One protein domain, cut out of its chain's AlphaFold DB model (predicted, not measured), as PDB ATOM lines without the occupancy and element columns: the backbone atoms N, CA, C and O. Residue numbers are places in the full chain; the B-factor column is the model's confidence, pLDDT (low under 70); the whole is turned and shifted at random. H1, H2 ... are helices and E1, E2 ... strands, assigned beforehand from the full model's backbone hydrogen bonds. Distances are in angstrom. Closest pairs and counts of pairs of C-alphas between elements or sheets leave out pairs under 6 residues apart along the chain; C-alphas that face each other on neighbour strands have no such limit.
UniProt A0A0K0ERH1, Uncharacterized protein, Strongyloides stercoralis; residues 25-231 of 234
ATOM      1  N   LEU A  25     298.287 216.884 169.050       39.69
ATOM      2  CA  LEU A  25     297.132 216.033 168.922       39.69
ATOM      3  C   LEU A  25     297.100 215.143 170.175       39.69
ATOM      4  O   LEU A  25     297.453 213.966 170.126       39.69
ATOM      5  N   ARG A  26     296.754 215.707 171.332       46.75
ATOM      6  CA  ARG A  26     296.684 214.978 172.601       46.75
ATOM      7  C   ARG A  26     295.304 214.371 172.784       46.75
ATOM      8  O   ARG A  26     294.292 214.958 172.398       46.75
ATOM      9  N   ASP A  27     295.288 213.167 173.348       46.73
ATOM     10  CA  ASP A  27     294.054 212.503 173.736       46.73
ATOM     11  C   ASP A  27     293.365 213.337 174.812       46.73
ATOM     12  O   ASP A  27     293.959 213.724 175.819       46.73
ATOM     13  N   ASN A  28     292.109 213.673 174.546       58.91
ATOM     14  CA  ASN A  28     291.330 214.561 175.383       58.91
ATOM     15  C   ASN A  28     290.479 213.758 176.363       58.91
ATOM     16  O   ASN A  28     289.869 212.751 176.000       58.91
ATOM     17  N   PHE A  29     290.332 214.280 177.580       59.95
ATOM     18  CA  PHE A  29     289.394 213.736 178.565       59.95
ATOM     19  C   PHE A  29     287.936 213.876 178.135       59.95
ATOM     20  O   PHE A  29     287.074 213.199 178.685       59.95
ATOM     21  N   TYR A  30     287.638 214.747 177.169       71.23
ATOM     22  CA  TYR A  30     286.273 215.031 176.753       71.23
ATOM     23  C   TYR A  30     286.088 214.905 175.249       71.23
ATOM     24  O   TYR A  30     286.912 215.364 174.455       71.23
ATOM     25  N   LYS A  31     284.935 214.359 174.873       80.55
ATOM     26  CA  LYS A  31     284.373 214.447 173.531       80.55
ATOM     27  C   LYS A  31     283.357 215.579 173.459       80.55
ATOM     28  O   LYS A  31     282.676 215.889 174.440       80.55
ATOM     29  N   VAL A  32     283.225 216.158 172.274       86.44
ATOM     30  CA  VAL A  32     282.281 217.233 171.990       86.44
ATOM     31  C   VAL A  32     281.253 216.755 170.981       86.44
ATOM     32  O   VAL A  32     281.600 216.399 169.863       86.44
ATOM     33  N   GLU A  33     279.983 216.759 171.365       89.99
ATOM     34  CA  GLU A  33     278.862 216.551 170.451       89.99
ATOM     35  C   GLU A  33     278.360 217.916 169.974       89.99
ATOM     36  O   GLU A  33     277.924 218.754 170.767       89.99
ATOM     37  N   LEU A  34     278.426 218.128 168.667       90.25
ATOM     38  CA  LEU A  34     277.997 219.317 167.954       90.25
ATOM     39  C   LEU A  34     276.727 218.987 167.172       90.25
ATOM     40  O   LEU A  34     276.741 218.111 166.310       90.25
ATOM     41  N   LYS A  35     275.647 219.718 167.440       91.06
ATOM     42  CA  LYS A  35     274.410 219.666 166.657       91.06
ATOM     43  C   LYS A  35     274.134 221.037 166.057       91.06
ATOM     44  O   LYS A  35     274.105 222.010 166.810       91.06
ATOM     45  N   ILE A  36     273.954 221.117 164.745       89.13
ATOM     46  CA  ILE A  36     273.643 222.357 164.026       89.13
ATOM     47  C   ILE A  36     272.347 222.148 163.255       89.13
ATOM     48  O   ILE A  36     272.257 221.185 162.506       89.13
ATOM     49  N   ASP A  37     271.403 223.070 163.414       89.53
ATOM     50  CA  ASP A  37     270.173 223.157 162.630       89.53
ATOM     51  C   ASP A  37     270.078 224.574 162.036       89.53
ATOM     52  O   ASP A  37     270.297 225.553 162.756       89.53
ATOM     53  N   SER A  38     269.781 224.724 160.745       87.10
ATOM     54  CA  SER A  38     269.618 226.043 160.104       87.10
ATOM     55  C   SER A  38     268.863 225.963 158.782       87.10
ATOM     56  O   SER A  38     268.930 224.940 158.114       87.10
ATOM     57  N   ASP A  39     268.279 227.069 158.336       83.97
ATOM     58  CA  ASP A  39     267.709 227.195 156.992       83.97
ATOM     59  C   ASP A  39     268.729 227.835 156.041       83.97
ATOM     60  O   ASP A  39     269.309 228.886 156.339       83.97
ATOM     61  N   ILE A  40     268.965 227.204 154.894       77.40
ATOM     62  CA  ILE A  40     269.910 227.665 153.880       77.40
ATOM     63  C   ILE A  40     269.243 228.770 153.062       77.40
ATOM     64  O   ILE A  40     268.216 228.546 152.430       77.40
ATOM     65  N   VAL A  41     269.826 229.969 153.042       76.70
ATOM     66  CA  VAL A  41     269.340 231.059 152.174       76.70
ATOM     67  C   VAL A  41     270.095 231.079 150.856       76.70
ATOM     68  O   VAL A  41     269.479 231.285 149.821       76.70
ATOM     69  N   THR A  42     271.406 230.841 150.894       75.57
ATOM     70  CA  THR A  42     272.269 230.833 149.705       75.57
ATOM     71  C   THR A  42     273.097 229.556 149.683       75.57
ATOM     72  O   THR A  42     273.733 229.212 150.686       75.57
ATOM     73  N   ASP A  43     273.107 228.859 148.550       75.31
ATOM     74  CA  ASP A  43     273.963 227.696 148.339       75.31
ATOM     75  C   ASP A  43     275.446 228.108 148.290       75.31
ATOM     76  O   ASP A  43     275.812 229.214 147.888       75.31
ATOM     77  N   SER A  44     276.340 227.226 148.737       76.79
ATOM     78  CA  SER A  44     277.758 227.563 148.853       76.79
ATOM     79  C   SER A  44     278.649 226.334 148.736       76.79
ATOM     80  O   SER A  44     278.363 225.269 149.291       76.79
ATOM     81  N   ASN A  45     279.771 226.504 148.036       77.44
ATOM     82  CA  ASN A  45     280.848 225.522 147.939       77.44
ATOM     83  C   ASN A  45     281.992 225.792 148.935       77.44
ATOM     84  O   ASN A  45     283.068 225.215 148.794       77.44
ATOM     85  N   LEU A  46     281.784 226.673 149.921       79.27
ATOM     86  CA  LEU A  46     282.787 226.950 150.943       79.27
ATOM     87  C   LEU A  46     282.986 225.751 151.869       79.27
ATOM     88  O   LEU A  46     282.041 225.082 152.288       79.27
ATOM     89  N   ASN A  47     284.240 225.523 152.242       83.07
ATOM     90  CA  ASN A  47     284.597 224.641 153.334       83.07
ATOM     91  C   ASN A  47     284.322 225.357 154.653       83.07
ATOM     92  O   ASN A  47     284.901 226.410 154.921       83.07
ATOM     93  N   ILE A  48     283.484 224.756 155.491       86.34
ATOM     94  CA  ILE A  48     283.153 225.309 156.802       86.34
ATOM     95  C   ILE A  48     283.837 224.494 157.894       86.34
ATOM     96  O   ILE A  48     283.852 223.263 157.862       86.34
ATOM     97  N   TYR A  49     284.416 225.181 158.871       89.85
ATOM     98  CA  TYR A  49     285.071 224.606 160.037       89.85
ATOM     99  C   TYR A  49     284.430 225.171 161.301       89.85
ATOM    100  O   TYR A  49     284.114 226.353 161.372       89.85
ATOM    101  N   CYS A  50     284.242 224.326 162.309       92.13
ATOM    102  CA  CYS A  50     283.806 224.734 163.637       92.13
ATOM    103  C   CYS A  50     284.958 224.558 164.618       92.13
ATOM    104  O   CYS A  50     285.554 223.479 164.699       92.13
ATOM    105  N   PHE A  51     285.231 225.612 165.375       93.54
ATOM    106  CA  PHE A  51     286.188 225.640 166.462       93.54
ATOM    107  C   PHE A  51     285.459 225.863 167.779       93.54
ATOM    108  O   PHE A  51     284.611 226.745 167.889       93.54
ATOM    109  N   ILE A  52     285.787 225.070 168.789       92.52
ATOM    110  CA  ILE A  52     285.175 225.155 170.117       92.52
ATOM    111  C   ILE A  52     286.299 225.214 171.132       92.52
ATOM    112  O   ILE A  52     287.132 224.308 171.174       92.52
ATOM    113  N   GLY A  53     286.319 226.253 171.959       90.61
ATOM    114  CA  GLY A  53     287.406 226.432 172.908       90.61
ATOM    115  C   GLY A  53     286.985 227.043 174.229       90.61
ATOM    116  O   GLY A  53     285.903 227.618 174.381       90.61
ATOM    117  N   SER A  54     287.880 226.902 175.198       87.61
ATOM    118  CA  SER A  54     287.812 227.570 176.494       87.61
ATOM    119  C   SER A  54     289.035 228.444 176.675       87.61
ATOM    120  O   SER A  54     290.133 228.057 176.268       87.61
ATOM    121  N   TYR A  55     288.855 229.591 177.321       86.58
ATOM    122  CA  TYR A  55     289.998 230.379 177.755       86.58
ATOM    123  C   TYR A  55     290.743 229.676 178.894       86.58
ATOM    124  O   TYR A  55     290.158 228.884 179.636       86.58
ATOM    125  N   TYR A  56     292.034 229.971 178.997       80.29
ATOM    126  CA  TYR A  56     292.906 229.607 180.101       80.29
ATOM    127  C   TYR A  56     293.212 230.866 180.907       80.29
ATOM    128  O   TYR A  56     293.696 231.860 180.357       80.29
ATOM    129  N   ASN A  57     292.923 230.823 182.204       74.46
ATOM    130  CA  ASN A  57     293.310 231.881 183.123       74.46
ATOM    131  C   ASN A  57     294.681 231.532 183.694       74.46
ATOM    132  O   ASN A  57     294.800 230.670 184.563       74.46
ATOM    133  N   HIS A  58     295.719 232.195 183.187       72.59
ATOM    134  CA  HIS A  58     297.063 232.043 183.730       72.59
ATOM    135  C   HIS A  58     297.086 232.518 185.178       72.59
ATOM    136  O   HIS A  58     296.797 233.681 185.462       72.59
ATOM    137  N   LEU A  59     297.465 231.624 186.091       69.28
ATOM    138  CA  LEU A  59     297.807 232.025 187.448       69.28
ATOM    139  C   LEU A  59     299.049 232.933 187.409       69.28
ATOM    140  O   LEU A  59     299.934 232.704 186.576       69.28
ATOM    141  N   PRO A  60     299.176 233.906 188.330       69.43
ATOM    142  CA  PRO A  60     300.379 234.735 188.440       69.43
ATOM    143  C   PRO A  60     301.672 233.912 188.561       69.43
ATOM    144  O   PRO A  60     302.716 234.316 188.065       69.43
ATOM    145  N   SER A  61     301.582 232.718 189.153       68.74
ATOM    146  CA  SER A  61     302.678 231.763 189.338       68.74
ATOM    147  C   SER A  61     302.999 230.890 188.112       68.74
ATOM    148  O   SER A  61     303.804 229.962 188.220       68.74
ATOM    149  N   SER A  62     302.378 231.131 186.951       66.02
ATOM    150  CA  SER A  62     302.614 230.330 185.744       66.02
ATOM    151  C   SER A  62     304.086 230.372 185.325       66.02
ATOM    152  O   SER A  62     304.628 231.432 185.013       66.02
ATOM    153  N   LYS A  63     304.717 229.193 185.258       68.49
ATOM    154  CA  LYS A  63     306.103 229.019 184.789       68.49
ATOM    155  C   LYS A  63     306.247 229.102 183.266       68.49
ATOM    156  O   LYS A  63     307.365 229.078 182.768       68.49
ATOM    157  N   VAL A  64     305.137 229.179 182.528       65.77
ATOM    158  CA  VAL A  64     305.162 229.309 181.065       65.77
ATOM    159  C   VAL A  64     305.651 230.718 180.703       65.77
ATOM    160  O   VAL A  64     305.065 231.686 181.210       65.77
ATOM    161  N   PRO A  65     306.683 230.868 179.851       67.75
ATOM    162  CA  PRO A  65     307.169 232.173 179.410       67.75
ATOM    163  C   PRO A  65     306.062 232.997 178.732       67.75
ATOM    164  O   PRO A  65     305.277 232.423 177.976       67.75
ATOM    165  N   PRO A  66     305.965 234.323 178.959       69.50
ATOM    166  CA  PRO A  66     304.880 235.157 178.429       69.50
ATOM    167  C   PRO A  66     304.630 235.017 176.923       69.50
ATOM    168  O   PRO A  66     303.476 234.985 176.504       69.50
ATOM    169  N   GLN A  67     305.685 234.878 176.120       67.85
ATOM    170  CA  GLN A  67     305.605 234.711 174.668       67.85
ATOM    171  C   GLN A  67     305.005 233.365 174.224       67.85
ATOM    172  O   GLN A  67     304.503 233.250 173.109       67.85
ATOM    173  N   GLU A  68     305.008 232.360 175.101       64.37
ATOM    174  CA  GLU A  68     304.415 231.038 174.862       64.37
ATOM    175  C   GLU A  68     303.006 230.912 175.462       64.37
ATOM    176  O   GLU A  68     302.308 229.918 175.241       64.37
ATOM    177  N   ARG A  69     302.550 231.923 176.216       72.65
ATOM    178  CA  ARG A  69     301.227 231.928 176.843       72.65
ATOM    179  C   ARG A  69     300.149 232.180 175.797       72.65
ATOM    180  O   ARG A  69     299.845 233.315 175.441       72.65
ATOM    181  N   THR A  70     299.488 231.113 175.376       80.24
ATOM    182  CA  THR A  70     298.138 231.240 174.826       80.24
ATOM    183  C   THR A  70     297.129 231.271 175.963       80.24
ATOM    184  O   THR A  70     297.247 230.532 176.941       80.24
ATOM    185  N   ASN A  71     296.109 232.117 175.844       82.30
ATOM    186  CA  ASN A  71     295.012 232.151 176.807       82.30
ATOM    187  C   ASN A  71     293.918 231.154 176.425       82.30
ATOM    188  O   ASN A  71     292.751 231.390 176.720       82.30
ATOM    189  N   ILE A  72     294.269 230.061 175.746       86.57
ATOM    190  CA  ILE A  72     293.370 228.973 175.375       86.57
ATOM    191  C   ILE A  72     293.743 227.745 176.190       86.57
ATOM    192  O   ILE A  72     294.903 227.360 176.238       86.57
ATOM    193  N   SER A  73     292.755 227.124 176.828       84.17
ATOM    194  CA  SER A  73     292.957 225.877 177.566       84.17
ATOM    195  C   SER A  73     292.888 224.676 176.630       84.17
ATOM    196  O   SER A  73     293.768 223.818 176.610       84.17
ATOM    197  N   TYR A  74     291.840 224.637 175.813       84.80
ATOM    198  CA  TYR A  74     291.645 223.621 174.795       84.80
ATOM    199  C   TYR A  74     290.992 224.235 173.565       84.80
ATOM    200  O   TYR A  74     290.217 225.191 173.666       84.80
ATOM    201  N   LEU A  75     291.276 223.635 172.412       88.80
ATOM    202  CA  LEU A  75     290.621 223.940 171.150       88.80
ATOM    203  C   LEU A  75     290.270 222.640 170.430       88.80
ATOM    204  O   LEU A  75     291.142 221.863 170.040       88.80
ATOM    205  N   TYR A  76     288.978 222.415 170.238       89.19
ATOM    206  CA  TYR A  76     288.463 221.421 169.311       89.19
ATOM    207  C   TYR A  76     288.289 222.066 167.947       89.19
ATOM    208  O   TYR A  76     287.840 223.209 167.855       89.19
ATOM    209  N   GLY A  77     288.611 221.320 166.898       90.07
ATOM    210  CA  GLY A  77     288.395 221.728 165.519       90.07
ATOM    211  C   GLY A  77     287.717 220.609 164.747       90.07
ATOM    212  O   GLY A  77     288.072 219.439 164.889       90.07
ATOM    213  N   ALA A  78     286.739 220.957 163.919       88.02
ATOM    214  CA  ALA A  78     286.134 220.020 162.990       88.02
ATOM    215  C   ALA A  78     285.779 220.703 161.681       88.02
ATOM    216  O   ALA A  78     285.060 221.699 161.665       88.02
ATOM    217  N   LYS A  79     286.192 220.094 160.569       85.70
ATOM    218  CA  LYS A  79     285.601 220.399 159.268       85.70
ATOM    219  C   LYS A  79     284.152 219.925 159.261       85.70
ATOM    220  O   LYS A  79     283.884 218.766 159.596       85.70
ATOM    221  N   ILE A  80     283.227 220.789 158.888       79.90
ATOM    222  CA  ILE A  80     281.824 220.453 158.723       79.90
ATOM    223  C   ILE A  80     281.625 220.096 157.247       79.90
ATOM    224  O   ILE A  80     281.631 220.961 156.381       79.90
ATOM    225  N   LYS A  81     281.555 218.795 156.949       69.86
ATOM    226  CA  LYS A  81     281.226 218.265 155.618       69.86
ATOM    227  C   LYS A  81     279.864 217.587 155.696       69.86
ATOM    228  O   LYS A  81     279.599 216.905 156.685       69.86
ATOM    229  N   ASN A  82     279.058 217.725 154.646       53.34
ATOM    230  CA  ASN A  82     277.999 216.762 154.381       53.34
ATOM    231  C   ASN A  82     278.612 215.623 153.554       53.34
ATOM    232  O   ASN A  82     279.398 215.877 152.639       53.34
ATOM    233  N   TYR A  83     278.345 214.375 153.933       43.92
ATOM    234  CA  TYR A  83     278.890 213.217 153.229       43.92
ATOM    235  C   TYR A  83     278.430 213.263 151.758       43.92
ATOM    236  O   TYR A  83     277.280 213.588 151.472       43.92
ATOM    237  N   ILE A  84     279.346 212.917 150.848       48.91
ATOM    238  CA  ILE A  84     279.173 212.688 149.398       48.91
ATOM    239  C   ILE A  84     279.553 213.852 148.456       48.91
ATOM    240  O   ILE A  84     280.139 213.556 147.426       48.91
ATOM    241  N   ASN A  85     279.375 215.142 148.779       49.72
ATOM    242  CA  ASN A  85     279.774 216.242 147.869       49.72
ATOM    243  C   ASN A  85     280.519 217.372 148.596       49.72
ATOM    244  O   ASN A  85     280.152 217.741 149.706       49.72
ATOM    245  N   ASP A  86     281.515 217.987 147.948       52.49
ATOM    246  CA  ASP A  86     282.306 219.108 148.500       52.49
ATOM    247  C   ASP A  86     281.505 220.408 148.744       52.49
ATOM    248  O   ASP A  86     282.061 221.407 149.194       52.49
ATOM    249  N   LYS A  87     280.191 220.415 148.487       56.19
ATOM    250  CA  LYS A  87     279.309 221.542 148.806       56.19
ATOM    251  C   LYS A  87     278.807 221.429 150.240       56.19
ATOM    252  O   LYS A  87     278.202 220.422 150.606       56.19
ATOM    253  N   TYR A  88     279.006 222.482 151.030       62.98
ATOM    254  CA  TYR A  88     278.481 222.524 152.390       62.98
ATOM    255  C   TYR A  88     276.969 222.794 152.419       62.98
ATOM    256  O   TYR A  88     276.237 222.092 153.114       62.98
ATOM    257  N   PHE A  89     276.494 223.742 151.606       67.36
ATOM    258  CA  PHE A  89     275.073 224.062 151.447       67.36
ATOM    259  C   PHE A  89     274.637 223.749 150.011       67.36
ATOM    260  O   PHE A  89     275.156 224.357 149.073       67.36
ATOM    261  N   LYS A  90     273.744 222.764 149.837       62.75
ATOM    262  CA  LYS A  90     273.382 222.211 148.517       62.75
ATOM    263  C   LYS A  90     272.391 223.076 147.740       62.75
ATOM    264  O   LYS A  90     272.644 223.319 146.561       62.75
ATOM    265  N   SER A  91     271.326 223.531 148.393       65.30
ATOM    266  CA  SER A  91     270.215 224.230 147.743       65.30
ATOM    267  C   SER A  91     269.749 225.396 148.598       65.30
ATOM    268  O   SER A  91     269.697 225.298 149.824       65.30
ATOM    269  N   GLU A  92     269.366 226.492 147.955       74.57
ATOM    270  CA  GLU A  92     268.630 227.555 148.632       74.57
ATOM    271  C   GLU A  92     267.281 227.026 149.144       74.57
ATOM    272  O   GLU A  92     266.657 226.173 148.515       74.57
ATOM    273  N   LYS A  93     266.818 227.561 150.276       72.74
ATOM    274  CA  LYS A  93     265.542 227.246 150.943       72.74
ATOM    275  C   LYS A  93     265.421 225.830 151.527       72.74
ATOM    276  O   LYS A  93     264.342 225.467 151.984       72.74
ATOM    277  N   GLU A  94     266.504 225.058 151.582       79.53
ATOM    278  CA  GLU A  94     266.539 223.782 152.307       79.53
ATOM    279  C   GLU A  94     266.869 223.963 153.793       79.53
ATOM    280  O   GLU A  94     267.651 224.835 154.175       79.53
ATOM    281  N   THR A  95     266.330 223.085 154.641       79.69
ATOM    282  CA  THR A  95     266.751 222.978 156.042       79.69
ATOM    283  C   THR A  95     267.948 222.034 156.158       79.69
ATOM    284  O   THR A  95     267.938 220.901 155.684       79.69
ATOM    285  N   PHE A  96     268.992 222.508 156.825       81.23
ATOM    286  CA  PHE A  96     270.218 221.783 157.122       81.23
ATOM    287  C   PHE A  96     270.213 221.303 158.572       81.23
ATOM    288  O   PHE A  96     269.966 222.091 159.487       81.23
ATOM    289  N   ALA A  97     270.566 220.033 158.771       84.83
ATOM    290  CA  ALA A  97     270.823 219.453 160.080       84.83
ATOM    291  C   ALA A  97     272.136 218.658 160.065       84.83
ATOM    292  O   ALA A  97     272.393 217.861 159.161       84.83
ATOM    293  N   LEU A  98     272.964 218.847 161.089       86.41
ATOM    294  CA  LEU A  98     274.217 218.127 161.286       86.41
ATOM    295  C   LEU A  98     274.335 217.680 162.734       86.41
ATOM    296  O   LEU A  98     274.169 218.477 163.654       86.41
ATOM    297  N   ASN A  99     274.743 216.430 162.925       89.17
ATOM    298  CA  ASN A  99     275.214 215.925 164.204       89.17
ATOM    299  C   ASN A  99     276.633 215.366 164.037       89.17
ATOM    300  O   ASN A  99     276.863 214.493 163.202       89.17
ATOM    301  N   LYS A 100     277.590 215.879 164.809       87.83
ATOM    302  CA  LYS A 100     278.999 215.491 164.729       87.83
ATOM    303  C   LYS A 100     279.603 215.342 166.117       87.83
ATOM    304  O   LYS A 100     279.477 216.237 166.945       87.83
ATOM    305  N   THR A 101     280.330 214.254 166.337       87.77
ATOM    306  CA  THR A 101     281.129 214.054 167.551       87.77
ATOM    307  C   THR A 101     282.602 214.299 167.239       87.77
ATOM    308  O   THR A 101     283.131 213.773 166.263       87.77
ATOM    309  N   ILE A 102     283.260 215.117 168.056       85.89
ATOM    310  CA  ILE A 102     284.680 215.461 167.966       85.89
ATOM    311  C   ILE A 102     285.363 214.883 169.199       85.89
ATOM    312  O   ILE A 102     285.077 215.299 170.321       85.89
ATOM    313  N   GLU A 103     286.253 213.918 169.008       79.21
ATOM    314  CA  GLU A 103     286.916 213.242 170.130       79.21
ATOM    315  C   GLU A 103     288.307 213.788 170.447       79.21
ATOM    316  O   GLU A 103     288.808 213.572 171.548       79.21
ATOM    317  N   ARG A 104     288.930 214.501 169.505       76.34
ATOM    318  CA  ARG A 104     290.311 214.977 169.623       76.34
ATOM    319  C   ARG A 104     290.364 216.495 169.520       76.34
ATOM    320  O   ARG A 104     289.725 217.083 168.645       76.34
ATOM    321  N   SER A 105     291.102 217.127 170.425       80.22
ATOM    322  CA  SER A 105     291.483 218.533 170.295       80.22
ATOM    323  C   SER A 105     292.606 218.686 169.278       80.22
ATOM    324  O   SER A 105     293.420 217.788 169.073       80.22
ATOM    325  N   ILE A 106     292.660 219.865 168.670       83.59
ATOM    326  CA  ILE A 106     293.822 220.318 167.898       83.59
ATOM    327  C   ILE A 106     294.823 221.069 168.785       83.59
ATOM    328  O   ILE A 106     295.963 221.281 168.387       83.59
ATOM    329  N   TYR A 107     294.403 221.482 169.984       82.14
ATOM    330  CA  TYR A 107     295.266 222.128 170.962       82.14
ATOM    331  C   TYR A 107     294.800 221.853 172.397       82.14
ATOM    332  O   TYR A 107     293.599 221.899 172.686       82.14
ATOM    333  N   VAL A 108     295.763 221.626 173.294       78.05
ATOM    334  CA  VAL A 108     295.585 221.580 174.751       78.05
ATOM    335  C   VAL A 108     296.763 222.295 175.399       78.05
ATOM    336  O   VAL A 108     297.914 222.014 175.059       78.05
ATOM    337  N   HIS A 109     296.486 223.179 176.352       78.32
ATOM    338  CA  HIS A 109     297.518 223.934 177.045       78.32
ATOM    339  C   HIS A 109     298.477 223.001 177.805       78.32
ATOM    340  O   HIS A 109     298.010 222.078 178.479       78.32
ATOM    341  N   PRO A 110     299.810 223.211 177.744       70.05
ATOM    342  CA  PRO A 110     300.791 222.312 178.352       70.05
ATOM    343  C   PRO A 110     300.518 222.015 179.828       70.05
ATOM    344  O   PRO A 110     300.506 220.847 180.217       70.05
ATOM    345  N   ASN A 111     300.188 223.046 180.617       69.12
ATOM    346  CA  ASN A 111     299.875 222.885 182.041       69.12
ATOM    347  C   ASN A 111     298.736 221.882 182.271       69.12
ATOM    348  O   ASN A 111     298.825 221.074 183.189       69.12
ATOM    349  N   CYS A 112     297.732 221.849 181.391       67.60
ATOM    350  CA  CYS A 112     296.569 220.963 181.496       67.60
ATOM    351  C   CYS A 112     296.904 219.476 181.417       67.60
ATOM    352  O   CYS A 112     296.104 218.654 181.853       67.60
ATOM    353  N   ASN A 113     298.099 219.130 180.936       57.50
ATOM    354  CA  ASN A 113     298.572 217.752 180.862       57.50
ATOM    355  C   ASN A 113     299.530 217.362 181.995       57.50
ATOM    356  O   ASN A 113     299.972 216.218 182.044       57.50
ATOM    357  N   THR A 114     299.904 218.301 182.866       54.33
ATOM    358  CA  THR A 114     300.904 218.066 183.926       54.33
ATOM    359  C   THR A 114     300.293 217.751 185.289       54.33
ATOM    360  O   THR A 114     301.014 217.404 186.225       54.33
ATOM    361  N   TYR A 115     298.969 217.837 185.416       52.30
ATOM    362  CA  TYR A 115     298.296 217.622 186.688       52.30
ATOM    363  C   TYR A 115     298.236 216.135 187.060       52.30
ATOM    364  O   TYR A 115     297.848 215.284 186.262       52.30
ATOM    365  N   ARG A 116     298.620 215.831 188.307       45.36
ATOM    366  CA  ARG A 116     298.562 214.480 188.900       45.36
ATOM    367  C   ARG A 116     297.173 214.125 189.452       45.36
ATOM    368  O   ARG A 116     296.909 212.956 189.713       45.36
ATOM    369  N   SER A 117     296.317 215.128 189.638       48.63
ATOM    370  CA  SER A 117     294.944 215.060 190.151       48.63
ATOM    371  C   SER A 117     293.972 215.512 189.055       48.63
ATOM    372  O   SER A 117     294.317 216.401 188.281       48.63
ATOM    373  N   LEU A 118     292.772 214.924 188.981       52.26
ATOM    374  CA  LEU A 118     291.720 215.313 188.023       52.26
ATOM    375  C   LEU A 118     291.035 216.645 188.391       52.26
ATOM    376  O   LEU A 118     290.482 217.303 187.514       52.26
ATOM    377  N   LEU A 119     291.105 217.066 189.660       51.52
ATOM    378  CA  LEU A 119     290.435 218.272 190.171       51.52
ATOM    379  C   LEU A 119     291.177 219.576 189.838       51.52
ATOM    380  O   LEU A 119     290.542 220.581 189.519       51.52
ATOM    381  N   ASP A 120     292.507 219.562 189.843       50.27
ATOM    382  CA  ASP A 120     293.316 220.746 189.527       50.27
ATOM    383  C   ASP A 120     293.179 221.219 188.064       50.27
ATOM    384  O   ASP A 120     293.044 222.427 187.839       50.27
ATOM    385  N   PRO A 121     293.122 220.331 187.047       53.27
ATOM    386  CA  PRO A 121     292.798 220.754 185.699       53.27
ATOM    387  C   PRO A 121     291.341 221.216 185.597       53.27
ATOM    388  O   PRO A 121     291.087 222.119 184.821       53.27
ATOM    389  N   LEU A 122     290.382 220.722 186.387       53.52
ATOM    390  CA  LEU A 122     288.971 221.161 186.313       53.52
ATOM    391  C   LEU A 122     288.753 222.644 186.598       53.52
ATOM    392  O   LEU A 122     287.958 223.283 185.908       53.52
ATOM    393  N   SER A 123     289.497 223.230 187.529       58.28
ATOM    394  CA  SER A 123     289.369 224.663 187.820       58.28
ATOM    395  C   SER A 123     290.038 225.554 186.767       58.28
ATOM    396  O   SER A 123     289.530 226.629 186.450       58.28
ATOM    397  N   SER A 124     291.168 225.106 186.215       61.63
ATOM    398  CA  SER A 124     292.065 225.958 185.417       61.63
ATOM    399  C   SER A 124     292.036 225.640 183.920       61.63
ATOM    400  O   SER A 124     292.307 226.498 183.086       61.63
ATOM    401  N   CYS A 125     291.700 224.401 183.577       65.66
ATOM    402  CA  CYS A 125     291.799 223.815 182.247       65.66
ATOM    403  C   CYS A 125     290.474 223.262 181.713       65.66
ATOM    404  O   CYS A 125     290.209 223.339 180.512       65.66
ATOM    405  N   THR A 126     289.630 222.685 182.557       63.08
ATOM    406  CA  THR A 126     288.460 221.923 182.125       63.08
ATOM    407  C   THR A 126     287.184 222.578 182.643       63.08
ATOM    408  O   THR A 126     286.472 222.074 183.501       63.08
ATOM    409  N   GLY A 127     286.891 223.737 182.049       69.16
ATOM    410  CA  GLY A 127     285.635 224.466 182.203       69.16
ATOM    411  C   GLY A 127     284.700 224.330 180.992       69.16
ATOM    412  O   GLY A 127     285.080 223.770 179.952       69.16
ATOM    413  N   PRO A 128     283.465 224.860 181.095       79.61
ATOM    414  CA  PRO A 128     282.572 224.966 179.952       79.61
ATOM    415  C   PRO A 128     283.233 225.792 178.839       79.61
ATOM    416  O   PRO A 128     284.021 226.701 179.114       79.61
ATOM    417  N   PRO A 129     282.884 225.527 177.574       88.02
ATOM    418  CA  PRO A 129     283.451 226.262 176.459       88.02
ATOM    419  C   PRO A 129     283.097 227.739 176.601       88.02
ATOM    420  O   PRO A 129     281.972 228.100 176.964       88.02
ATOM    421  N   SER A 130     284.086 228.579 176.322       89.82
ATOM    422  CA  SER A 130     283.993 230.035 176.408       89.82
ATOM    423  C   SER A 130     283.617 230.667 175.071       89.82
ATOM    424  O   SER A 130     283.133 231.798 175.037       89.82
ATOM    425  N   PHE A 131     283.811 229.943 173.968       93.44
ATOM    426  CA  PHE A 131     283.390 230.379 172.646       93.44
ATOM    427  C   PHE A 131     283.162 229.205 171.689       93.44
ATOM    428  O   PHE A 131     283.656 228.091 171.886       93.44
ATOM    429  N   VAL A 132     282.438 229.502 170.615       94.56
ATOM    430  CA  VAL A 132     282.400 228.724 169.376       94.56
ATOM    431  C   VAL A 132     282.749 229.669 168.233       94.56
ATOM    432  O   VAL A 132     282.304 230.814 168.240       94.56
ATOM    433  N   ALA A 133     283.528 229.221 167.258       94.52
ATOM    434  CA  ALA A 133     283.817 229.984 166.055       94.52
ATOM    435  C   ALA A 133     283.555 229.143 164.804       94.52
ATOM    436  O   ALA A 133     283.930 227.976 164.744       94.52
ATOM    437  N   ILE A 134     282.901 229.735 163.811       92.44
ATOM    438  CA  ILE A 134     282.633 229.130 162.510       92.44
ATOM    439  C   ILE A 134     283.501 229.840 161.484       92.44
ATOM    440  O   ILE A 134     283.347 231.038 161.263       92.44
ATOM    441  N   PHE A 135     284.421 229.103 160.881       91.56
ATOM    442  CA  PHE A 135     285.307 229.597 159.840       91.56
ATOM    443  C   PHE A 135     284.877 229.075 158.479       91.56
ATOM    444  O   PHE A 135     284.463 227.923 158.362       91.56
ATOM    445  N   SER A 136     285.016 229.907 157.459       88.01
ATOM    446  CA  SER A 136     284.580 229.599 156.098       88.01
ATOM    447  C   SER A 136     285.717 229.930 155.152       88.01
ATOM    448  O   SER A 136     286.200 231.052 155.174       88.01
ATOM    449  N   THR A 137     286.148 228.982 154.329       87.69
ATOM    450  CA  THR A 137     287.247 229.181 153.369       87.69
ATOM    451  C   THR A 137     286.995 228.384 152.094       87.69
ATOM    452  O   THR A 137     286.232 227.417 152.097       87.69
ATOM    453  N   GLY A 138     287.604 228.761 150.979       77.35
ATOM    454  CA  GLY A 138     287.418 228.075 149.702       77.35
ATOM    455  C   GLY A 138     287.867 228.913 148.516       77.35
ATOM    456  O   GLY A 138     288.243 230.071 148.670       77.35
ATOM    457  N   LEU A 139     287.811 228.316 147.323       63.65
ATOM    458  CA  LEU A 139     288.258 228.953 146.087       63.65
ATOM    459  C   LEU A 139     287.095 229.319 145.134       63.65
ATOM    460  O   LEU A 139     286.180 228.536 144.860       63.65
ATOM    461  N   THR A 140     287.203 230.565 144.665       54.19
ATOM    462  CA  THR A 140     286.829 231.200 143.381       54.19
ATOM    463  C   THR A 140     285.394 231.289 142.852       54.19
ATOM    464  O   THR A 140     285.177 232.168 142.020       54.19
ATOM    465  N   LYS A 141     284.391 230.502 143.272       57.09
ATOM    466  CA  LYS A 141     283.046 230.614 142.633       57.09
ATOM    467  C   LYS A 141     281.936 231.237 143.475       57.09
ATOM    468  O   LYS A 141     281.145 232.001 142.929       57.09
ATOM    469  N   LYS A 142     281.857 230.956 144.777       63.24
ATOM    470  CA  LYS A 142     280.876 231.593 145.670       63.24
ATOM    471  C   LYS A 142     281.569 232.094 146.923       63.24
ATOM    472  O   LYS A 142     282.014 231.315 147.758       63.24
ATOM    473  N   TYR A 143     281.668 233.416 147.017       76.55
ATOM    474  CA  TYR A 143     282.449 234.092 148.049       76.55
ATOM    475  C   TYR A 143     281.691 234.296 149.356       76.55
ATOM    476  O   TYR A 143     282.295 234.735 150.327       76.55
ATOM    477  N   TYR A 144     280.393 234.000 149.394       80.47
ATOM    478  CA  TYR A 144     279.557 234.206 150.568       80.47
ATOM    479  C   TYR A 144     278.551 233.075 150.768       80.47
ATOM    480  O   TYR A 144     278.250 232.305 149.857       80.47
ATOM    481  N   TYR A 145     278.043 232.982 151.991       79.50
ATOM    482  CA  TYR A 145     276.887 232.176 152.350       79.50
ATOM    483  C   TYR A 145     276.002 232.962 153.312       79.50
ATOM    484  O   TYR A 145     276.454 233.839 154.060       79.50
ATOM    485  N   HIS A 146     274.724 232.610 153.313       81.26
ATOM    486  CA  HIS A 146     273.739 233.170 154.219       81.26
ATOM    487  C   HIS A 146     272.838 232.041 154.717       81.26
ATOM    488  O   HIS A 146     272.308 231.256 153.933       81.26
ATOM    489  N   VAL A 147     272.696 231.947 156.039       82.52
ATOM    490  CA  VAL A 147     271.757 231.045 156.714       82.52
ATOM    491  C   VAL A 147     270.814 231.818 157.633       82.52
ATOM    492  O   VAL A 147     271.190 232.843 158.214       82.52
ATOM    493  N   LYS A 148     269.592 231.307 157.783       86.37
ATOM    494  CA  LYS A 148     268.571 231.774 158.728       86.37
ATOM    495  C   LYS A 148     268.316 230.723 159.807       86.37
ATOM    496  O   LYS A 148     268.665 229.556 159.648       86.37
ATOM    497  N   ASN A 149     267.731 231.152 160.925       84.63
ATOM    498  CA  ASN A 149     267.317 230.298 162.042       84.63
ATOM    499  C   ASN A 149     268.429 229.376 162.573       84.63
ATOM    500  O   ASN A 149     268.166 228.246 162.987       84.63
ATOM    501  N   PHE A 150     269.672 229.862 162.580       86.99
ATOM    502  CA  PHE A 150     270.831 229.085 163.000       86.99
ATOM    503  C   PHE A 150     270.747 228.716 164.483       86.99
ATOM    504  O   PHE A 150     270.699 229.570 165.373       86.99
ATOM    505  N   LYS A 151     270.785 227.415 164.753       90.74
ATOM    506  CA  LYS A 151     270.797 226.824 166.086       90.74
ATOM    507  C   LYS A 151     271.999 225.903 166.187       90.74
ATOM    508  O   LYS A 151     272.102 224.928 165.455       90.74
ATOM    509  N   LEU A 152     272.878 226.168 167.146       90.19
ATOM    510  CA  LEU A 152     273.982 225.277 167.487       90.19
ATOM    511  C   LEU A 152     273.822 224.827 168.933       90.19
ATOM    512  O   LEU A 152     273.737 225.647 169.848       90.19
ATOM    513  N   LYS A 153     273.775 223.513 169.148       89.24
ATOM    514  CA  LYS A 153     273.825 222.891 170.472       89.24
ATOM    515  C   LYS A 153     275.141 222.150 170.605       89.24
ATOM    516  O   LYS A 153     275.491 221.323 169.769       89.24
ATOM    517  N   LEU A 154     275.837 222.437 171.687       87.36
ATOM    518  CA  LEU A 154     277.104 221.827 172.018       87.36
ATOM    519  C   LEU A 154     276.968 221.049 173.318       87.36
ATOM    520  O   LEU A 154     276.423 221.582 174.287       87.36
ATOM    521  N   PHE A 155     277.499 219.832 173.354       85.03
ATOM    522  CA  PHE A 155     277.629 219.048 174.574       85.03
ATOM    523  C   PHE A 155     279.067 218.588 174.750       85.03
ATOM    524  O   PHE A 155     279.600 217.906 173.882       85.03
ATOM    525  N   ILE A 156     279.677 218.911 175.885       77.42
ATOM    526  CA  ILE A 156     280.983 218.369 176.266       77.42
ATOM    527  C   ILE A 156     280.743 217.252 177.280       77.42
ATOM    528  O   ILE A 156     280.054 217.455 178.283       77.42
ATOM    529  N   LYS A 157     281.264 216.059 176.985       74.45
ATOM    530  CA  LYS A 157     281.114 214.855 177.814       74.45
ATOM    531  C   LYS A 157     282.466 214.201 178.033       74.45
ATOM    532  O   LYS A 157     283.256 214.127 177.099       74.45
ATOM    533  N   PHE A 158     282.699 213.680 179.232       68.89
ATOM    534  CA  PHE A 158     283.900 212.900 179.513       68.89
ATOM    535  C   PHE A 158     283.948 211.646 178.625       68.89
ATOM    536  O   PHE A 158     282.922 210.994 178.395       68.89
ATOM    537  N   LYS A 159     285.125 211.329 178.089       68.94
ATOM    538  CA  LYS A 159     285.389 210.101 177.347       68.94
ATOM    539  C   LYS A 159     285.761 209.030 178.369       68.94
ATOM    540  O   LYS A 159     286.811 209.117 178.993       68.94
ATOM    541  N   ASN A 160     284.916 208.013 178.535       55.58
ATOM    542  CA  ASN A 160     285.313 206.812 179.272       55.58
ATOM    543  C   ASN A 160     286.420 206.113 178.472       55.58
ATOM    544  O   ASN A 160     286.127 205.409 177.507       55.58
ATOM    545  N   ASN A 161     287.685 206.344 178.825       52.01
ATOM    546  CA  ASN A 161     288.813 205.700 178.161       52.01
ATOM    547  C   ASN A 161     289.148 204.388 178.886       52.01
ATOM    548  O   ASN A 161     289.468 204.394 180.070       52.01
ATOM    549  N   LYS A 162     289.079 203.258 178.167       44.49
ATOM    550  CA  LYS A 162     289.560 201.949 178.652       44.49
ATOM    551  C   LYS A 162     291.065 201.743 178.427       44.49
ATOM    552  O   LYS A 162     291.643 200.870 179.057       44.49
ATOM    553  N   LEU A 163     291.701 202.520 177.551       36.04
ATOM    554  CA  LEU A 163     293.076 202.308 177.092       36.04
ATOM    555  C   LEU A 163     293.669 203.658 176.663       36.04
ATOM    556  O   LEU A 163     293.083 204.276 175.781       36.04
ATOM    557  N   GLN A 164     294.777 204.111 177.272       37.74
ATOM    558  CA  GLN A 164     295.861 204.899 176.639       37.74
ATOM    559  C   GLN A 164     296.898 205.408 177.661       37.74
ATOM    560  O   GLN A 164     296.567 205.703 178.805       37.74
ATOM    561  N   ASN A 165     298.146 205.526 177.187       36.64
ATOM    562  CA  ASN A 165     299.441 205.835 177.832       36.64
ATOM    563  C   ASN A 165     299.561 207.142 178.648       36.64
ATOM    564  O   ASN A 165     300.653 207.690 178.813       36.64
ATOM    565  N   ILE A 166     298.474 207.661 179.194       39.40
ATOM    566  CA  ILE A 166     298.523 208.760 180.146       39.40
ATOM    567  C   ILE A 166     298.718 208.112 181.521       39.40
ATOM    568  O   ILE A 166     297.834 207.415 182.005       39.40
ATOM    569  N   LYS A 167     299.875 208.334 182.165       39.56
ATOM    570  CA  LYS A 167     300.208 207.884 183.541       39.56
ATOM    571  C   LYS A 167     299.273 208.451 184.634       39.56
ATOM    572  O   LYS A 167     299.652 208.524 185.800       39.56
ATOM    573  N   ILE A 168     298.056 208.864 184.299       43.01
ATOM    574  CA  ILE A 168     297.021 209.119 185.289       43.01
ATOM    575  C   ILE A 168     296.478 207.747 185.660       43.01
ATOM    576  O   ILE A 168     295.638 207.172 184.973       43.01
ATOM    577  N   LYS A 169     297.035 207.190 186.741       37.57
ATOM    578  CA  LYS A 169     296.411 206.075 187.454       37.57
ATOM    579  C   LYS A 169     294.928 206.404 187.630       37.57
ATOM    580  O   LYS A 169     294.600 207.499 188.083       37.57
ATOM    581  N   ASN A 170     294.074 205.439 187.299       40.02
ATOM    582  CA  ASN A 170     292.625 205.425 187.508       40.02
ATOM    583  C   ASN A 170     292.235 205.505 189.003       40.02
ATOM    584  O   ASN A 170     291.495 204.665 189.497       40.02
ATOM    585  N   ASN A 171     292.692 206.519 189.733       42.23
ATOM    586  CA  ASN A 171     292.145 206.881 191.036       42.23
ATOM    587  C   ASN A 171     291.186 208.059 190.846       42.23
ATOM    588  O   ASN A 171     291.384 209.132 191.405       42.23
ATOM    589  N   ILE A 172     290.168 207.855 190.007       47.91
ATOM    590  CA  ILE A 172     289.014 208.752 189.941       47.91
ATOM    591  C   ILE A 172     288.202 208.458 191.199       47.91
ATOM    592  O   ILE A 172     287.623 207.377 191.317       47.91
ATOM    593  N   LYS A 173     288.192 209.378 192.166       45.05
ATOM    594  CA  LYS A 173     287.288 209.257 193.314       45.05
ATOM    595  C   LYS A 173     285.866 209.545 192.834       45.05
ATOM    596  O   LYS A 173     285.653 210.310 191.900       45.05
ATOM    597  N   GLU A 174     284.865 208.966 193.486       47.75
ATOM    598  CA  GLU A 174     283.447 209.142 193.128       47.75
ATOM    599  C   GLU A 174     283.005 210.626 193.097       47.75
ATOM    600  O   GLU A 174     282.150 211.031 192.304       47.75
ATOM    601  N   SER A 175     283.660 211.471 193.903       48.30
ATOM    602  CA  SER A 175     283.526 212.934 193.892       48.30
ATOM    603  C   SER A 175     283.909 213.578 192.557       48.30
ATOM    604  O   SER A 175     283.283 214.557 192.146       48.30
ATOM    605  N   ASP A 176     284.895 213.018 191.860       45.55
ATOM    606  CA  ASP A 176     285.405 213.538 190.592       45.55
ATOM    607  C   ASP A 176     284.388 213.265 189.474       45.55
ATOM    608  O   ASP A 176     284.136 214.125 188.631       45.55
ATOM    609  N   ALA A 177     283.695 212.119 189.526       45.99
ATOM    610  CA  ALA A 177     282.634 211.761 188.583       45.99
ATOM    611  C   ALA A 177     281.405 212.685 188.676       45.99
ATOM    612  O   ALA A 177     280.794 212.999 187.653       45.99
ATOM    613  N   LYS A 178     281.074 213.198 189.871       48.15
ATOM    614  CA  LYS A 178     280.007 214.208 190.048       48.15
ATOM    615  C   LYS A 178     280.356 215.566 189.430       48.15
ATOM    616  O   LYS A 178     279.448 216.304 189.039       48.15
ATOM    617  N   PHE A 179     281.645 215.901 189.332       48.85
ATOM    618  CA  PHE A 179     282.124 217.135 188.700       48.85
ATOM    619  C   PHE A 179     282.262 217.028 187.178       48.85
ATOM    620  O   PHE A 179     282.247 218.054 186.491       48.85
ATOM    621  N   LEU A 180     282.299 215.809 186.630       52.76
ATOM    622  CA  LEU A 180     282.192 215.522 185.196       52.76
ATOM    623  C   LEU A 180     280.755 215.765 184.691       52.76
ATOM    624  O   LEU A 180     280.102 214.901 184.105       52.76
ATOM    625  N   LYS A 181     280.231 216.973 184.923       56.89
ATOM    626  CA  LYS A 181     278.923 217.402 184.438       56.89
ATOM    627  C   LYS A 181     278.954 217.523 182.922       56.89
ATOM    628  O   LYS A 181     279.869 218.087 182.327       56.89
ATOM    629  N   LYS A 182     277.890 217.032 182.290       61.59
ATOM    630  CA  LYS A 182     277.574 217.324 180.893       61.59
ATOM    631  C   LYS A 182     277.385 218.834 180.758       61.59
ATOM    632  O   LYS A 182     276.360 219.368 181.177       61.59
ATOM    633  N   TYR A 183     278.353 219.517 180.163       74.36
ATOM    634  CA  TYR A 183     278.206 220.931 179.848       74.36
ATOM    635  C   TYR A 183     277.430 221.060 178.550       74.36
ATOM    636  O   TYR A 183     277.809 220.465 177.541       74.36
ATOM    637  N   SER A 184     276.345 221.829 178.575       77.09
ATOM    638  CA  SER A 184     275.599 222.187 177.377       77.09
ATOM    639  C   SER A 184     275.687 223.688 177.129       77.09
ATOM    640  O   SER A 184     275.570 224.505 178.044       77.09
ATOM    641  N   LYS A 185     275.918 224.060 175.872       85.31
ATOM    642  CA  LYS A 185     275.797 225.444 175.410       85.31
ATOM    643  C   LYS A 185     274.919 225.474 174.175       85.31
ATOM    644  O   LYS A 185     274.984 224.581 173.332       85.31
ATOM    645  N   LYS A 186     274.072 226.495 174.093       86.81
ATOM    646  CA  LYS A 186     273.162 226.715 172.976       86.81
ATOM    647  C   LYS A 186     273.419 228.103 172.408       86.81
ATOM    648  O   LYS A 186     273.446 229.074 173.155       86.81
ATOM    649  N   ILE A 187     273.583 228.172 171.096       88.97
ATOM    650  CA  ILE A 187     273.616 229.403 170.314       88.97
ATOM    651  C   ILE A 187     272.351 229.402 169.464       88.97
ATOM    652  O   ILE A 187     272.038 228.399 168.819       88.97
ATOM    653  N   VAL A 188     271.615 230.507 169.497       88.17
ATOM    654  CA  VAL A 188     270.462 230.744 168.627       88.17
ATOM    655  C   VAL A 188     270.657 232.106 167.991       88.17
ATOM    656  O   VAL A 188     270.787 233.094 168.708       88.17
ATOM    657  N   PHE A 189     270.702 232.141 166.667       87.09
ATOM    658  CA  PHE A 189     270.831 233.357 165.877       87.09
ATOM    659  C   PHE A 189     269.768 233.364 164.785       87.09
ATOM    660  O   PHE A 189     269.539 232.351 164.124       87.09
ATOM    661  N   SER A 190     269.126 234.513 164.584       83.57
ATOM    662  CA  SER A 190     268.146 234.692 163.508       83.57
ATOM    663  C   SER A 190     268.796 234.519 162.138       83.57
ATOM    664  O   SER A 190     268.209 233.921 161.240       83.57
ATOM    665  N   GLN A 191     270.023 235.015 161.993       85.43
ATOM    666  CA  GLN A 191     270.738 235.047 160.731       85.43
ATOM    667  C   GLN A 191     272.248 235.089 160.957       85.43
ATOM    668  O   GLN A 191     272.733 235.785 161.847       85.43
ATOM    669  N   ILE A 192     272.986 234.370 160.112       84.83
ATOM    670  CA  ILE A 192     274.443 234.480 159.995       84.83
ATOM    671  C   ILE A 192     274.778 234.660 158.518       84.83
ATOM    672  O   ILE A 192     274.320 233.893 157.668       84.83
ATOM    673  N   LYS A 193     275.599 235.669 158.231       83.50
ATOM    674  CA  LYS A 193     276.259 235.858 156.940       83.50
ATOM    675  C   LYS A 193     277.746 235.584 157.131       83.50
ATOM    676  O   LYS A 193     278.319 235.985 158.143       83.50
ATOM    677  N   GLY A 194     278.372 234.909 156.181       79.22
ATOM    678  CA  GLY A 194     279.822 234.785 156.154       79.22
ATOM    679  C   GLY A 194     280.347 234.853 154.734       79.22
ATOM    680  O   GLY A 194     279.612 234.616 153.775       79.22
ATOM    681  N   GLU A 195     281.618 235.205 154.621       86.51
ATOM    682  CA  GLU A 195     282.347 235.260 153.363       86.51
ATOM    683  C   GLU A 195     283.560 234.327 153.412       86.51
ATOM    684  O   GLU A 195     283.883 233.766 154.463       86.51
ATOM    685  N   VAL A 196     284.253 234.183 152.284       87.49
ATOM    686  CA  VAL A 196     285.583 233.564 152.240       87.49
ATOM    687  C   VAL A 196     286.485 234.217 153.285       87.49
ATOM    688  O   VAL A 196     286.480 235.442 153.468       87.49
ATOM    689  N   ASP A 197     287.202 233.345 153.984       89.21
ATOM    690  CA  ASP A 197     288.156 233.607 155.054       89.21
ATOM    691  C   ASP A 197     287.556 234.415 156.208       89.21
ATOM    692  O   ASP A 197     288.213 235.226 156.851       89.21
ATOM    693  N   THR A 198     286.267 234.198 156.480       91.07
ATOM    694  CA  THR A 198     285.564 234.838 157.597       91.07
ATOM    695  C   THR A 198     285.437 233.891 158.778       91.07
ATOM    696  O   THR A 198     284.946 232.764 158.647       91.07
ATOM    697  N   LEU A 199     285.809 234.391 159.954       92.82
ATOM    698  CA  LEU A 199     285.625 233.754 161.247       92.82
ATOM    699  C   LEU A 199     284.465 234.425 161.997       92.82
ATOM    700  O   LEU A 199     284.568 235.557 162.464       92.82
ATOM    701  N   ASN A 200     283.356 233.704 162.123       93.57
ATOM    702  CA  ASN A 200     282.168 234.083 162.881       93.57
ATOM    703  C   ASN A 200     282.276 233.553 164.313       93.57
ATOM    704  O   ASN A 200     282.221 232.345 164.526       93.57
ATOM    705  N   ILE A 201     282.427 234.434 165.296       94.97
ATOM    706  CA  ILE A 201     282.751 234.092 166.681       94.97
ATOM    707  C   ILE A 201     281.552 234.354 167.587       94.97
ATOM    708  O   ILE A 201     281.011 235.456 167.625       94.97
ATOM    709  N   PHE A 202     281.200 233.349 168.378       94.03
ATOM    710  CA  PHE A 202     280.155 233.365 169.392       94.03
ATOM    711  C   PHE A 202     280.804 233.196 170.763       94.03
ATOM    712  O   PHE A 202     281.199 232.091 171.140       94.03
ATOM    713  N   LYS A 203     280.945 234.289 171.510       93.29
ATOM    714  CA  LYS A 203     281.549 234.297 172.844       93.29
ATOM    715  C   LYS A 203     280.468 234.164 173.914       93.29
ATOM    716  O   LYS A 203     279.448 234.847 173.856       93.29
ATOM    717  N   PHE A 204     280.698 233.307 174.903       89.23
ATOM    718  CA  PHE A 204     279.798 233.131 176.040       89.23
ATOM    719  C   PHE A 204     280.248 234.020 177.203       89.23
ATOM    720  O   PHE A 204     281.315 233.798 177.771       89.23
ATOM    721  N   ILE A 205     279.436 235.012 177.570       85.91
ATOM    722  CA  ILE A 205     279.692 235.924 178.697       85.91
ATOM    723  C   ILE A 205     278.409 236.036 179.519       85.91
ATOM    724  O   ILE A 205     277.361 236.359 178.970       85.91
ATOM    725  N   ASN A 206     278.478 235.764 180.826       84.50
ATOM    726  CA  ASN A 206     277.355 235.909 181.769       84.50
ATOM    727  C   ASN A 206     276.037 235.295 181.256       84.50
ATOM    728  O   ASN A 206     274.997 235.947 181.233       84.50
ATOM    729  N   ASN A 207     276.096 234.044 180.788       77.93
ATOM    730  CA  ASN A 207     274.974 233.300 180.190       77.93
ATOM    731  C   ASN A 207     274.371 233.895 178.901       77.93
ATOM    732  O   ASN A 207     273.411 233.338 178.373       77.93
ATOM    733  N   LYS A 208     274.956 234.960 178.346       86.54
ATOM    734  CA  LYS A 208     274.613 235.524 177.038       86.54
ATOM    735  C   LYS A 208     275.627 235.098 175.977       86.54
ATOM    736  O   LYS A 208     276.769 234.744 176.284       86.54
ATOM    737  N   VAL A 209     275.191 235.132 174.718       89.45
ATOM    738  CA  VAL A 209     276.046 234.929 173.543       89.45
ATOM    739  C   VAL A 209     276.289 236.288 172.900       89.45
ATOM    740  O   VAL A 209     275.339 236.928 172.461       89.45
ATOM    741  N   GLN A 210     277.546 236.714 172.832       91.72
ATOM    742  CA  GLN A 210     277.964 237.850 172.014       91.72
ATOM    743  C   GLN A 210     278.528 237.347 170.688       91.72
ATOM    744  O   GLN A 210     279.208 236.321 170.650       91.72
ATOM    745  N   PHE A 211     278.258 238.073 169.608       91.53
ATOM    746  CA  PHE A 211     278.648 237.686 168.256       91.53
ATOM    747  C   PHE A 211     279.543 238.734 167.611       91.53
ATOM    748  O   PHE A 211     279.319 239.935 167.763       91.53
ATOM    749  N   LYS A 212     280.559 238.273 166.883       92.29
ATOM    750  CA  LYS A 212     281.411 239.132 166.068       92.29
ATOM    751  C   LYS A 212     282.029 238.354 164.916       92.29
ATOM    752  O   LYS A 212     282.337 237.177 165.069       92.29
ATOM    753  N   SER A 213     282.278 239.036 163.807       92.42
ATOM    754  CA  SER A 213     282.953 238.470 162.638       92.42
ATOM    755  C   SER A 213     284.275 239.189 162.384       92.42
ATOM    756  O   SER A 213     284.404 240.377 162.681       92.42
ATOM    757  N   THR A 214     285.254 238.469 161.846       92.33
ATOM    758  CA  THR A 214     286.546 239.009 161.392       92.33
ATOM    759  C   THR A 214     287.043 238.232 160.170       92.33
ATOM    760  O   THR A 214     286.615 237.095 159.959       92.33
ATOM    761  N   LYS A 215     287.904 238.847 159.355       91.27
ATOM    762  CA  LYS A 215     288.584 238.198 158.223       91.27
ATOM    763  C   LYS A 215     289.923 237.661 158.714       91.27
ATOM    764  O   LYS A 215     290.718 238.439 159.224       91.27
ATOM    765  N   GLU A 216     290.168 236.366 158.556       90.96
ATOM    766  CA  GLU A 216     291.380 235.705 159.048       90.96
ATOM    767  C   GLU A 216     291.894 234.686 158.036       90.96
ATOM    768  O   GLU A 216     291.144 233.823 157.588       90.96
ATOM    769  N   ILE A 217     293.190 234.744 157.733       86.30
ATOM    770  CA  ILE A 217     293.855 233.762 156.861       86.30
ATOM    771  C   ILE A 217     294.116 232.461 157.631       86.30
ATOM    772  O   ILE A 217     293.856 231.369 157.132       86.30
ATOM    773  N   ASP A 218     294.597 232.579 158.872       89.33
ATOM    774  CA  ASP A 218     294.834 231.446 159.768       89.33
ATOM    775  C   ASP A 218     293.945 231.572 161.019       89.33
ATOM    776  O   ASP A 218     294.331 232.217 162.005       89.33
ATOM    777  N   PRO A 219     292.748 230.955 161.016       91.00
ATOM    778  CA  PRO A 219     291.829 231.052 162.141       91.00
ATOM    779  C   PRO A 219     292.384 230.375 163.397       91.00
ATOM    780  O   PRO A 219     292.060 230.797 164.503       91.00
ATOM    781  N   VAL A 220     293.220 229.336 163.268       90.51
ATOM    782  CA  VAL A 220     293.760 228.616 164.428       90.51
ATOM    783  C   VAL A 220     294.785 229.494 165.130       90.51
ATOM    784  O   VAL A 220     294.692 229.687 166.344       90.51
ATOM    785  N   ASN A 221     295.717 230.082 164.379       88.36
ATOM    786  CA  ASN A 221     296.695 230.995 164.954       88.36
ATOM    787  C   ASN A 221     296.020 232.234 165.564       88.36
ATOM    788  O   ASN A 221     296.358 232.606 166.688       88.36
ATOM    789  N   PHE A 222     295.012 232.812 164.898       90.69
ATOM    790  CA  PHE A 222     294.234 233.926 165.454       90.69
ATOM    791  C   PHE A 222     293.596 233.576 166.808       90.69
ATOM    792  O   PHE A 222     293.722 234.328 167.780       90.69
ATOM    793  N   ILE A 223     292.935 232.415 166.895       91.29
ATOM    794  CA  ILE A 223     292.286 231.951 168.129       91.29
ATOM    795  C   ILE A 223     293.316 231.766 169.248       91.29
ATOM    796  O   ILE A 223     293.094 232.232 170.367       91.29
ATOM    797  N   LEU A 224     294.439 231.102 168.956       87.40
ATOM    798  CA  LEU A 224     295.452 230.777 169.960       87.40
ATOM    799  C   LEU A 224     296.233 232.012 170.432       87.40
ATOM    800  O   LEU A 224     296.538 232.114 171.618       87.40
ATOM    801  N   MET A 225     296.528 232.980 169.564       84.09
ATOM    802  CA  MET A 225     297.367 234.147 169.889       84.09
ATOM    803  C   MET A 225     296.572 235.330 170.484       84.09
ATOM    804  O   MET A 225     296.894 236.502 170.277       84.09
ATOM    805  N   ASN A 226     295.521 235.030 171.258       73.39
ATOM    806  CA  ASN A 226     294.641 235.991 171.940       73.39
ATOM    807  C   ASN A 226     293.819 236.907 171.018       73.39
ATOM    808  O   ASN A 226     293.309 237.931 171.487       73.39
ATOM    809  N   GLY A 227     293.626 236.540 169.747       75.49
ATOM    810  CA  GLY A 227     292.810 237.309 168.804       75.49
ATOM    811  C   GLY A 227     291.402 237.564 169.345       75.49
ATOM    812  O   GLY A 227     290.975 238.711 169.441       75.49
ATOM    813  N   ILE A 228     290.723 236.522 169.845       80.53
ATOM    814  CA  ILE A 228     289.353 236.663 170.370       80.53
ATOM    815  C   ILE A 228     289.296 237.520 171.645       80.53
ATOM    816  O   ILE A 228     288.377 238.318 171.817       80.53
ATOM    817  N   GLN A 229     290.252 237.382 172.565       77.72
ATOM    818  CA  GLN A 229     290.230 238.161 173.810       77.72
ATOM    819  C   GLN A 229     290.420 239.658 173.571       77.72
ATOM    820  O   GLN A 229     289.787 240.459 174.254       77.72
ATOM    821  N   LYS A 230     291.245 240.027 172.586       78.63
ATOM    822  CA  LYS A 230     291.493 241.424 172.207       78.63
ATOM    823  C   LYS A 230     290.306 242.063 171.479       78.63
ATOM    824  O   LYS A 230     290.230 243.287 171.376       78.63
ATOM    825  N   MET A 231     289.356 241.269 170.983       78.61
ATOM    826  CA  MET A 231     288.172 241.800 170.317       78.61
ATOM    827  C   MET A 231     287.214 242.448 171.320       78.61
ATOM    828  O   MET A 231     286.736 241.819 172.261       78.61
TER     829      MET A 231
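What this domain is: This is residues 25 to 231 of the 234 residues of an uncharacterized protein of Strongyloides stercoralis (UniProt A0A0K0ERH1). One twisted sheet of nine strands curls like part of a barrel and bends back on itself into two leaves, E7 and E6 facing the broader leaf E4 E3 E2 E5 E8 E9, with E1 as the hinge. H4 packs on the outside of the broader leaf, and H1, H2 and H3 lie with loops at one end. The 207 printed residues include nine named strands and five short named helices, ordered E1 E2 E3 E4 H1 H2 E5 E6 H3 E7 E8 E9 H4 H5; the class is mixed, helices and strands. The antiparallel sheet runs E7 E6 E1 E4 E3 E2 E5 E8 E9. The whole is compact, with a radius of gyration of the C-alphas of 18.0 A and spans of 52 by 36 by 32 A.

Where its parts are: Find C-alpha 27 at (294.054, 212.503, 173.736); from there E1 runs 34.7 A to residue 40, bending by 71 degrees at residue 30. E2 is residues 47 to 55, E3 residues 72 to 80, and E4 residues 95 to 108, 34.4 A long, with a bend of 69 degrees at residue 103. Then come H1, residues 110 to 113, H2, residues 119 to 124, and E5, residues 131 to 137. At C-alpha 144, (279.557, 234.206, 150.568), E6 begins its 36.2 A to residue 158, bending by 85 degrees at residue 148. H3 is residues 174 to 179, and E7, residues 183 to 195, bends by 85 degrees at residue 190. Last come E8, residues 198 to 205, E9, residues 208 to 215, H4, residues 219 to 224, and H5, residues 227 to 230.

How they stand to each other: The sheet's edge strands are E7 and E9. E1 to E4 form a Greek key: the hairpins E2 and E3, and E3 and E4, make a meander, each strand the antiparallel neighbour of the one before, and E1 is the antiparallel neighbour of E4. Look for N 34 and O 100, 2.8 A, between E1 and E4, N 52 and O 76, 2.9 A, between E2 and E3, and N 75 and O 107, 2.9 A, between E3 and E4. The closest C-alphas of E7 and E9, Ile 187 and Val 209, are 6.8 A apart. H4 is on the sheet, C-alphas Leu 224 and Ile 72 of E3 being closest at 6.1 A; H1 and H5 only graze it, and H2 and H3 are not on it. Every O i to N i+4 pair is within hydrogen-bond range in H4, 1 of 2 in H2 and in H3; H1 and H5 are too short for one.

The domain as a whole: The C-alphas farthest apart, Lys 141 and Lys 173, are 55.2 A apart. The printed part has no cut; the links E2 to E3, E3 to E4 and E6 to H3 are long. Mean pLDDT of the printed part is 74.5, with 72 residues under 70, among them 111 to 127 and 158 to 182.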